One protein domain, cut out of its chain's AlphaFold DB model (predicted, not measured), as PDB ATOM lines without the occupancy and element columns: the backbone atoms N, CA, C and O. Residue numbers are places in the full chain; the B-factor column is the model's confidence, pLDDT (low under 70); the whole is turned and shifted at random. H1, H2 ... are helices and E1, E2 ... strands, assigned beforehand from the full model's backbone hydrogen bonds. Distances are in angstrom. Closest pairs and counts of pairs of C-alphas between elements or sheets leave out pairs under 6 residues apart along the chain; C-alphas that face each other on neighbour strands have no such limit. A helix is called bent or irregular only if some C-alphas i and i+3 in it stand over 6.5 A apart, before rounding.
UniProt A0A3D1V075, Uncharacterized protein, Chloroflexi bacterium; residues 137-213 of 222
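What this domain is: This is residues 137 to 213 of the 222 residues of an uncharacterized protein of Chloroflexi bacterium (UniProt A0A3D1V075). A twisted, curled sheet of four antiparallel strands has one short helix, H1, packed over part of one face, and its long hairpin of E2 and E3 runs on past E1 and E4 as a two-stranded arm, residues 176 to 181 with 184 to 189. At the end away from the arm, the long link of residues 153 to 164 loops from edge strand E1 round to edge strand E2. The printed part has 77 residues with one named helix and four named strands, in the order H1, E1, E2, E3, E4 along the chain, and the sheet's order is E1, E4, E3, E2. The class is mostly strand. The whole is loose, with a radius of gyration of the C-alphas of 14.7 A, and elongated, spanning 49 by 27 by 19 A.

Where its parts are: Begin with the longest strand by residues, E2, residues 165 to 181: find C-alpha 165 at (199.336, 239.703, 236.576), and from there go 36.6 A to C-alpha 181 at (213.733, 208.226, 224.568). On the way E2 bends by 92 degrees at residue 170. E3, residues 184 to 199, comes back over 41.8 A and bends by 59 degrees at residue 196. E4, residues 204 to 212, is 26.4 A long and ends with C-alpha 212 at (208.810, 222.418, 223.996). E1 is the short strand of residues 149 to 152, 10.3 A long. H1, residues 137 to 144, is 10.5 A from C-alpha 137 at (203.693, 231.806, 216.200) to C-alpha 144, and it is not bent.

How they stand to each other: Look first at E2 and E3, a hairpin whose directions stand at 169 degrees, with N 173 and O 192 at 2.9 A and, far out along it, N 179 and O 186 at 2.8 A. E3 and E4 form a second hairpin, antiparallel at 151 degrees, where N 193 and O 209 are 2.9 A apart. E2, E3 and E4 make a meander, each strand the antiparallel neighbour of the one before. On the other side of E4 from E3 you find E1, antiparallel to E4 at 161 degrees, with N 208 and O 151 at 2.8 A. The four strands make a Greek key here: four in a row along the chain, three of them the meander and E1 the antiparallel neighbour of E4. E1 and E2 are the edge strands, and they are apart. From edge to edge the strands' lines turn by 51 degrees and the way across the sheet turns by 65 degrees. H1 is on the sheet at a height over the sheet of 9.5 A, over E3 and only just over E4, on which 3 of its C-alphas fall. On the local plane its line and that of E3 stand at 58 degrees, only just slantwise to the strands. The closest C-alphas of H1 and E4 are those of Val 139 and Ile 211, 7.4 A apart. In H1 every O i to N i+4 pair is within hydrogen-bond range.

The domain as a whole: The two C-alphas farthest apart are those of Asn 183, between E2 and E3, and Asp 201, between E3 and E4, at 49.5 A. The printed part has no cut from residue 137 to 213, and its first and last C-alphas are 11.4 A apart. The link from E1 to E2 is long, with 12 residues whose C-alphas lie 11 to 22 A from the mean of the C-alphas; the links H1 to E1, E2 to E3 and E3 to E4 are tight. The mean pLDDT of the printed part is 91.1, and one printed residue, Asn 183, is under 70.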
ATOM      1  N   SER A 137     205.133 231.527 216.144       93.06
ATOM      2  CA  SER A 137     203.693 231.806 216.200       93.06
ATOM      3  C   SER A 137     202.888 230.616 216.721       93.06
ATOM      4  O   SER A 137     201.975 230.797 217.523       93.06
ATOM      5  N   GLU A 138     203.235 229.397 216.305       93.38
ATOM      6  CA  GLU A 138     202.611 228.171 216.806       93.38
ATOM      7  C   GLU A 138     202.845 228.016 218.311       93.38
ATOM      8  O   GLU A 138     201.899 227.785 219.062       93.38
ATOM      9  N   VAL A 139     204.092 228.190 218.755       93.44
ATOM     10  CA  VAL A 139     204.456 228.090 220.171       93.44
ATOM     11  C   VAL A 139     203.763 229.174 220.997       93.44
ATOM     12  O   VAL A 139     203.194 228.877 222.044       93.44
ATOM     13  N   TRP A 140     203.737 230.417 220.517       93.50
ATOM     14  CA  TRP A 140     203.073 231.518 221.212       93.50
ATOM     15  C   TRP A 140     201.565 231.293 221.366       93.50
ATOM     16  O   TRP A 140     201.009 231.515 222.438       93.50
ATOM     17  N   ASN A 141     200.899 230.762 220.335       94.31
ATOM     18  CA  ASN A 141     199.484 230.404 220.430       94.31
ATOM     19  C   ASN A 141     199.222 229.329 221.497       94.31
ATOM     20  O   ASN A 141     198.176 229.353 222.139       94.31
ATOM     21  N   GLN A 142     200.161 228.403 221.715       94.31
ATOM     22  CA  GLN A 142     200.059 227.419 222.796       94.31
ATOM     23  C   GLN A 142     200.210 228.063 224.175       94.31
ATOM     24  O   GLN A 142     199.453 227.726 225.081       94.31
ATOM     25  N   VAL A 143     201.132 229.017 224.319       93.38
ATOM     26  CA  VAL A 143     201.286 229.796 225.557       93.38
ATOM     27  C   VAL A 143     199.994 230.546 225.889       93.38
ATOM     28  O   VAL A 143     199.498 230.443 227.007       93.38
ATOM     29  N   LEU A 144     199.384 231.219 224.907       92.94
ATOM     30  CA  LEU A 144     198.092 231.899 225.083       92.94
ATOM     31  C   LEU A 144     196.945 230.939 225.435       92.94
ATOM     32  O   LEU A 144     196.001 231.334 226.116       92.94
ATOM     33  N   ALA A 145     197.028 229.683 224.995       93.88
ATOM     34  CA  ALA A 145     196.083 228.627 225.349       93.88
ATOM     35  C   ALA A 145     196.356 227.991 226.730       93.88
ATOM     36  O   ALA A 145     195.650 227.064 227.123       93.88
ATOM     37  N   GLY A 146     197.352 228.482 227.479       92.12
ATOM     38  CA  GLY A 146     197.688 227.997 228.819       92.12
ATOM     39  C   GLY A 146     198.589 226.761 228.834       92.12
ATOM     40  O   GLY A 146     198.646 226.059 229.842       92.12
ATOM     41  N   HIS A 147     199.282 226.464 227.733       92.88
ATOM     42  CA  HIS A 147     200.268 225.388 227.685       92.88
ATOM     43  C   HIS A 147     201.674 225.897 228.016       92.88
ATOM     44  O   HIS A 147     202.079 226.978 227.592       92.88
ATOM     45  N   GLY A 148     202.446 225.060 228.708       90.88
ATOM     46  CA  GLY A 148     203.811 225.361 229.138       90.88
ATOM     47  C   GLY A 148     203.950 225.343 230.656       90.88
ATOM     48  O   GLY A 148     202.967 225.226 231.387       90.88
ATOM     49  N   ALA A 149     205.189 225.430 231.123       93.94
ATOM     50  CA  ALA A 149     205.502 225.657 232.525       93.94
ATOM     51  C   ALA A 149     205.786 227.145 232.742       93.94
ATOM     52  O   ALA A 149     206.386 227.795 231.888       93.94
ATOM     53  N   ILE A 150     205.352 227.665 233.884       94.38
ATOM     54  CA  ILE A 150     205.565 229.053 234.286       94.38
ATOM     55  C   ILE A 150     206.497 229.053 235.492       94.38
ATOM     56  O   ILE A 150     206.265 228.317 236.450       94.38
ATOM     57  N   GLU A 151     207.502 229.915 235.451       95.00
ATOM     58  CA  GLU A 151     208.332 230.271 236.598       95.00
ATOM     59  C   GLU A 151     208.242 231.779 236.816       95.00
ATOM     60  O   GLU A 151     208.162 232.551 235.860       95.00
ATOM     61  N   ALA A 152     208.236 232.205 238.071       93.94
ATOM     62  CA  ALA A 152     208.230 233.610 238.437       93.94
ATOM     63  C   ALA A 152     209.013 233.796 239.734       93.94
ATOM     64  O   ALA A 152     208.802 233.051 240.696       93.94
ATOM     65  N   ASP A 153     209.877 234.810 239.783       94.31
ATOM     66  CA  ASP A 153     210.494 235.220 241.043       94.31
ATOM     67  C   ASP A 153     209.531 236.144 241.781       94.31
ATOM     68  O   ASP A 153     209.474 237.350 241.555       94.31
ATOM     69  N   MET A 154     208.747 235.551 242.675       90.19
ATOM     70  CA  MET A 154     207.743 236.265 243.457       90.19
ATOM     71  C   MET A 154     208.271 236.732 244.817       90.19
ATOM     72  O   MET A 154     207.475 237.118 245.671       90.19
ATOM     73  N   SER A 155     209.587 236.713 245.053       89.81
ATOM     74  CA  SER A 155     210.174 237.082 246.352       89.81
ATOM     75  C   SER A 155     209.823 238.506 246.806       89.81
ATOM     76  O   SER A 155     209.755 238.769 248.006       89.81
ATOM     77  N   GLY A 156     209.554 239.410 245.856       85.31
ATOM     78  CA  GLY A 156     209.110 240.782 246.107       85.31
ATOM     79  C   GLY A 156     207.591 240.996 246.121       85.31
ATOM     80  O   GLY A 156     207.157 242.118 246.375       85.31
ATOM     81  N   VAL A 157     206.779 239.971 245.837       87.81
ATOM     82  CA  VAL A 157     205.320 240.112 245.715       87.81
ATOM     83  C   VAL A 157     204.658 239.960 247.091       87.81
ATOM     84  O   VAL A 157     204.858 238.942 247.758       87.81
ATOM     85  N   PRO A 158     203.873 240.950 247.556       84.88
ATOM     86  CA  PRO A 158     203.258 240.901 248.876       84.88
ATOM     87  C   PRO A 158     202.094 239.901 248.955       84.88
ATOM     88  O   PRO A 158     201.293 239.755 248.036       84.88
ATOM     89  N   GLY A 159     201.944 239.277 250.126       83.12
ATOM     90  CA  GLY A 159     200.816 238.401 250.450       83.12
ATOM     91  C   GLY A 159     201.047 236.920 250.140       83.12
ATOM     92  O   GLY A 159     202.053 236.512 249.574       83.12
ATOM     93  N   SER A 160     200.099 236.089 250.571       76.00
ATOM     94  CA  SER A 160     200.086 234.648 250.313       76.00
ATOM     95  C   SER A 160     198.756 234.294 249.650       76.00
ATOM     96  O   SER A 160     197.729 234.203 250.324       76.00
ATOM     97  N   GLY A 161     198.742 234.159 248.328       84.69
ATOM     98  CA  GLY A 161     197.519 233.900 247.576       84.69
ATOM     99  C   GLY A 161     197.764 233.815 246.076       84.69
ATOM    100  O   GLY A 161     198.891 233.972 245.611       84.69
ATOM    101  N   ALA A 162     196.696 233.549 245.325       88.00
ATOM    102  CA  ALA A 162     196.747 233.633 243.872       88.00
ATOM    103  C   ALA A 162     197.028 235.081 243.449       88.00
ATOM    104  O   ALA A 162     196.405 236.009 243.966       88.00
ATOM    105  N   VAL A 163     197.949 235.251 242.504       89.94
ATOM    106  CA  VAL A 163     198.315 236.550 241.938       89.94
ATOM    107  C   VAL A 163     197.829 236.598 240.497       89.94
ATOM    108  O   VAL A 163     198.142 235.714 239.701       89.94
ATOM    109  N   THR A 164     197.069 237.640 240.171       92.31
ATOM    110  CA  THR A 164     196.743 237.998 238.789       92.31
ATOM    111  C   THR A 164     197.760 239.026 238.322       92.31
ATOM    112  O   THR A 164     198.025 239.999 239.028       92.31
ATOM    113  N   ALA A 165     198.353 238.800 237.152       93.94
ATOM    114  CA  ALA A 165     199.336 239.703 236.576       93.94
ATOM    115  C   ALA A 165     199.270 239.704 235.048       93.94
ATOM    116  O   ALA A 165     198.899 238.711 234.420       93.94
ATOM    117  N   THR A 166     199.668 240.826 234.451       95.94
ATOM    118  CA  THR A 166     199.876 240.953 233.007       95.94
ATOM    119  C   THR A 166     201.345 240.715 232.692       95.94
ATOM    120  O   THR A 166     202.202 241.487 233.117       95.94
ATOM    121  N   PHE A 167     201.633 239.658 231.934       96.38
ATOM    122  CA  PHE A 167     202.983 239.324 231.489       96.38
ATOM    123  C   PHE A 167     203.316 240.001 230.156       96.38
ATOM    124  O   PHE A 167     202.608 239.817 229.165       96.38
ATOM    125  N   THR A 168     204.411 240.759 230.127       96.94
ATOM    126  CA  THR A 168     204.972 241.346 228.906       96.94
ATOM    127  C   THR A 168     206.237 240.594 228.526       96.94
ATOM    128  O   THR A 168     207.217 240.617 229.263       96.94
ATOM    129  N   VAL A 169     206.222 239.946 227.359       96.38
ATOM    130  CA  VAL A 169     207.408 239.279 226.809       96.38
ATOM    131  C   VAL A 169     208.378 240.323 226.271       96.38
ATOM    132  O   VAL A 169     208.015 241.154 225.439       96.38
ATOM    133  N   GLU A 170     209.628 240.232 226.700       97.44
ATOM    134  CA  GLU A 170     210.717 241.126 226.304       97.44
ATOM    135  C   GLU A 170     211.720 240.416 225.392       97.44
ATOM    136  O   GLU A 170     212.303 241.027 224.496       97.44
ATOM    137  N   SER A 171     211.914 239.111 225.592       96.38
ATOM    138  CA  SER A 171     212.809 238.297 224.779       96.38
ATOM    139  C   SER A 171     212.326 236.854 224.657       96.38
ATOM    140  O   SER A 171     211.544 236.350 225.467       96.38
ATOM    141  N   VAL A 172     212.803 236.187 223.607       95.88
ATOM    142  CA  VAL A 172     212.583 234.760 223.371       95.88
ATOM    143  C   VAL A 172     213.930 234.109 223.101       95.88
ATOM    144  O   VAL A 172     214.718 234.618 222.303       95.88
ATOM    145  N   GLY A 173     214.194 232.987 223.763       94.62
ATOM    146  CA  GLY A 173     215.426 232.221 223.621       94.62
ATOM    147  C   GLY A 173     215.178 230.720 223.567       94.62
ATOM    148  O   GLY A 173     214.044 230.251 223.673       94.62
ATOM    149  N   ILE A 174     216.266 229.970 223.407       93.31
ATOM    150  CA  ILE A 174     216.281 228.515 223.546       93.31
ATOM    151  C   ILE A 174     217.098 228.167 224.784       93.31
ATOM    152  O   ILE A 174     218.196 228.686 224.961       93.31
ATOM    153  N   ALA A 175     216.562 227.280 225.607       93.56
ATOM    154  CA  ALA A 175     217.279 226.563 226.649       93.56
ATOM    155  C   ALA A 175     217.173 225.059 226.373       93.56
ATOM    156  O   ALA A 175     216.463 224.645 225.458       93.56
ATOM    157  N   TYR A 176     217.853 224.227 227.150       90.50
ATOM    158  CA  TYR A 176     217.815 222.779 226.951       90.50
ATOM    159  C   TYR A 176     217.461 222.061 228.244       90.50
ATOM    160  O   TYR A 176     217.980 222.383 229.311       90.50
ATOM    161  N   SER A 177     216.583 221.072 228.141       89.12
ATOM    162  CA  SER A 177     216.207 220.187 229.244       89.12
ATOM    163  C   SER A 177     216.485 218.733 228.870       89.12
ATOM    164  O   SER A 177     216.660 218.420 227.694       89.12
ATOM    165  N   VAL A 178     216.523 217.837 229.852       84.88
ATOM    166  CA  VAL A 178     216.688 216.402 229.603       84.88
ATOM    167  C   VAL A 178     215.349 215.823 229.158       84.88
ATOM    168  O   VAL A 178     214.349 215.889 229.874       84.88
ATOM    169  N   GLY A 179     215.342 215.269 227.952       80.19
ATOM    170  CA  GLY A 179     214.346 214.327 227.469       80.19
ATOM    171  C   GLY A 179     214.851 212.894 227.626       80.19
ATOM    172  O   GLY A 179     216.050 212.650 227.773       80.19
ATOM    173  N   ALA A 180     213.931 211.936 227.584       77.56
ATOM    174  CA  ALA A 180     214.251 210.515 227.583       77.56
ATOM    175  C   ALA A 180     213.521 209.833 226.428       77.56
ATOM    176  O   ALA A 180     212.325 210.047 226.233       77.56
ATOM    177  N   GLY A 181     214.250 209.005 225.685       73.31
ATOM    178  CA  GLY A 181     213.733 208.226 224.568       73.31
ATOM    179  C   GLY A 181     214.232 206.785 224.610       73.31
ATOM    180  O   GLY A 181     214.943 206.370 225.527       73.31
ATOM    181  N   ASN A 182     213.890 206.008 223.583       73.00
ATOM    182  CA  ASN A 182     214.247 204.584 223.504       73.00
ATOM    183  C   ASN A 182     215.767 204.328 223.493       73.00
ATOM    184  O   ASN A 182     216.206 203.242 223.862       73.00
ATOM    185  N   ASN A 183     216.558 205.327 223.093       68.50
ATOM    186  CA  ASN A 183     218.018 205.251 222.994       68.50
ATOM    187  C   ASN A 183     218.740 205.930 224.175       68.50
ATOM    188  O   ASN A 183     219.961 206.072 224.148       68.50
ATOM    189  N   GLY A 184     217.999 206.332 225.214       75.56
ATOM    190  CA  GLY A 184     218.529 206.982 226.410       75.56
ATOM    191  C   GLY A 184     218.138 208.452 226.539       75.56
ATOM    192  O   GLY A 184     217.185 208.927 225.920       75.56
ATOM    193  N   GLU A 185     218.860 209.152 227.409       80.62
ATOM    194  CA  GLU A 185     218.673 210.580 227.671       80.62
ATOM    195  C   GLU A 185     219.252 211.437 226.540       80.62
ATOM    196  O   GLU A 185     220.324 211.143 226.006       80.62
ATOM    197  N   PHE A 186     218.559 212.523 226.215       83.00
ATOM    198  CA  PHE A 186     218.985 213.519 225.238       83.00
ATOM    199  C   PHE A 186     218.624 214.923 225.715       83.00
ATOM    200  O   PHE A 186     217.762 215.107 226.573       83.00
ATOM    201  N   LEU A 187     219.273 215.937 225.149       86.94
ATOM    202  CA  LEU A 187     218.970 217.331 225.460       86.94
ATOM    203  C   LEU A 187     217.973 217.891 224.453       86.94
ATOM    204  O   LEU A 187     218.302 218.080 223.283       86.94
ATOM    205  N   MET A 188     216.759 218.157 224.923       88.19
ATOM    206  CA  MET A 188     215.657 218.695 224.138       88.19
ATOM    207  C   MET A 188     215.645 220.227 224.211       88.19
ATOM    208  O   MET A 188     215.660 220.773 225.321       88.19
ATOM    209  N   PRO A 189     215.569 220.938 223.071       91.31
ATOM    210  CA  PRO A 189     215.443 222.384 223.078       91.31
ATOM    211  C   PRO A 189     214.050 222.809 223.563       91.31
ATOM    212  O   PRO A 189     213.009 222.309 223.127       91.31
ATOM    213  N   ILE A 190     214.049 223.776 224.467       93.56
ATOM    214  CA  ILE A 190     212.895 224.408 225.094       93.56
ATOM    215  C   ILE A 190     212.901 225.872 224.680       93.56
ATOM    216  O   ILE A 190     213.914 226.554 224.813       93.56
ATOM    217  N   MET A 191     211.772 226.366 224.187       95.38
ATOM    218  CA  MET A 191     211.594 227.787 223.938       95.38
ATOM    219  C   MET A 191     211.262 228.472 225.259       95.38
ATOM    220  O   MET A 191     210.380 228.018 225.992       95.38
ATOM    221  N   VAL A 192     211.985 229.549 225.550       96.81
ATOM    222  CA  VAL A 192     211.840 230.327 226.779       96.81
ATOM    223  C   VAL A 192     211.408 231.734 226.413       96.81
ATOM    224  O   VAL A 192     212.138 232.449 225.728       96.81
ATOM    225  N   PHE A 193     210.226 232.125 226.873       97.19
ATOM    226  CA  PHE A 193     209.759 233.506 226.824       97.19
ATOM    227  C   PHE A 193     210.118 234.160 228.149       97.19
ATOM    228  O   PHE A 193     209.717 233.661 229.197       97.19
ATOM    229  N   ASN A 194     210.871 235.251 228.104       97.00
ATOM    230  CA  ASN A 194     211.311 235.993 229.280       97.00
ATOM    231  C   ASN A 194     210.736 237.406 229.243       97.00
ATOM    232  O   ASN A 194     210.702 238.046 228.187       97.00
ATOM    233  N   GLY A 195     210.347 237.911 230.404       97.38
ATOM    234  CA  GLY A 195     210.008 239.314 230.562       97.38
ATOM    235  C   GLY A 195     209.479 239.625 231.951       97.38
ATOM    236  O   GLY A 195     209.775 238.922 232.919       97.38
ATOM    237  N   THR A 196     208.665 240.668 232.028       97.81
ATOM    238  CA  THR A 196     208.170 241.204 233.293       97.81
ATOM    239  C   THR A 196     206.666 241.004 233.404       97.81
ATOM    240  O   THR A 196     205.902 241.361 232.503       97.81
ATOM    241  N   ALA A 197     206.226 240.445 234.527       97.06
ATOM    242  CA  ALA A 197     204.828 240.411 234.920       97.06
ATOM    243  C   ALA A 197     204.526 241.562 235.882       97.06
ATOM    244  O   ALA A 197     205.312 241.852 236.781       97.06
ATOM    245  N   VAL A 198     203.385 242.223 235.688       96.56
ATOM    246  CA  VAL A 198     202.903 243.302 236.560       96.56
ATOM    247  C   VAL A 198     201.563 242.888 237.145       96.56
ATOM    248  O   VAL A 198     200.607 242.659 236.401       96.56
ATOM    249  N   SER A 199     201.514 242.749 238.466       94.06
ATOM    250  CA  SER A 199     200.289 242.409 239.196       94.06
ATOM    251  C   SER A 199     199.316 243.587 239.297       94.06
ATOM    252  O   SER A 199     199.675 244.730 239.014       94.06
ATOM    253  N   ASP A 200     198.078 243.308 239.709       90.88
ATOM    254  CA  ASP A 200     197.010 244.315 239.807       90.88
ATOM    255  C   ASP A 200     197.339 245.478 240.766       90.88
ATOM    256  O   ASP A 200     196.822 246.583 240.595       90.88
ATOM    257  N   ASP A 201     198.211 245.259 241.758       89.81
ATOM    258  CA  ASP A 201     198.677 246.306 242.680       89.81
ATOM    259  C   ASP A 201     199.851 247.142 242.128       89.81
ATOM    260  O   ASP A 201     200.300 248.095 242.770       89.81
ATOM    261  N   GLY A 202     200.321 246.817 240.920       92.00
ATOM    262  CA  GLY A 202     201.437 247.471 240.244       92.00
ATOM    263  C   GLY A 202     202.809 246.864 240.546       92.00
ATOM    264  O   GLY A 202     203.802 247.341 239.994       92.00
ATOM    265  N   THR A 203     202.903 245.819 241.375       94.56
ATOM    266  CA  THR A 203     204.175 245.146 241.666       94.56
ATOM    267  C   THR A 203     204.658 244.387 240.437       94.56
ATOM    268  O   THR A 203     203.945 243.527 239.907       94.56
ATOM    269  N   ALA A 204     205.879 244.704 240.005       95.62
ATOM    270  CA  ALA A 204     206.556 244.064 238.887       95.62
ATOM    271  C   ALA A 204     207.496 242.953 239.375       95.62
ATOM    272  O   ALA A 204     208.220 243.137 240.355       95.62
ATOM    273  N   PHE A 205     207.514 241.826 238.669       95.69
ATOM    274  CA  PHE A 205     208.393 240.695 238.954       95.69
ATOM    275  C   PHE A 205     208.790 239.963 237.664       95.69
ATOM    276  O   PHE A 205     208.012 239.951 236.702       95.69
ATOM    277  N   PRO A 206     209.996 239.373 237.597       97.12
ATOM    278  CA  PRO A 206     210.427 238.653 236.409       97.12
ATOM    279  C   PRO A 206     209.681 237.320 236.298       97.12
ATOM    280  O   PRO A 206     209.381 236.657 237.298       97.12
ATOM    281  N   MET A 207     209.367 236.941 235.063       96.56
ATOM    282  CA  MET A 207     208.603 235.741 234.748       96.56
ATOM    283  C   MET A 207     209.136 235.076 233.478       96.56
ATOM    284  O   MET A 207     209.525 235.738 232.509       96.56
ATOM    285  N   TRP A 208     209.098 233.746 233.484       97.31
ATOM    286  CA  TRP A 208     209.513 232.884 232.391       97.31
ATOM    287  C   TRP A 208     208.399 231.911 232.020       97.31
ATOM    288  O   TRP A 208     207.716 231.356 232.884       97.31
ATOM    289  N   VAL A 209     208.243 231.669 230.721       96.94
ATOM    290  CA  VAL A 209     207.375 230.610 230.198       96.94
ATOM    291  C   VAL A 209     208.207 229.641 229.373       96.94
ATOM    292  O   VAL A 209     208.855 230.039 228.403       96.94
ATOM    293  N   TYR A 210     208.151 228.366 229.745       95.56
ATOM    294  CA  TYR A 210     208.892 227.272 229.129       95.56
ATOM    295  C   TYR A 210     207.948 226.356 228.371       95.56
ATOM    296  O   TYR A 210     206.953 225.863 228.908       95.56
ATOM    297  N   ILE A 211     208.284 226.067 227.123       94.25
ATOM    298  CA  ILE A 211     207.490 225.178 226.283       94.25
ATOM    299  C   ILE A 211     208.388 224.456 225.284       94.25
ATOM    300  O   ILE A 211     209.381 225.004 224.810       94.25
ATOM    301  N   SER A 212     208.051 223.204 224.970       91.69
ATOM    302  CA  SER A 212     208.810 222.418 223.996       91.69
ATOM    303  C   SER A 212     208.928 223.162 222.664       91.69
ATOM    304  O   SER A 212     207.918 223.586 222.086       91.69
ATOM    305  N   ALA A 213     210.166 223.295 222.178       90.25
ATOM    306  CA  ALA A 213     210.455 223.932 220.901       90.25
ATOM    307  C   ALA A 213     210.339 222.967 219.712       90.25
ATOM    308  O   ALA A 213     210.449 223.415 218.576       90.25
TER     309      ALA A 213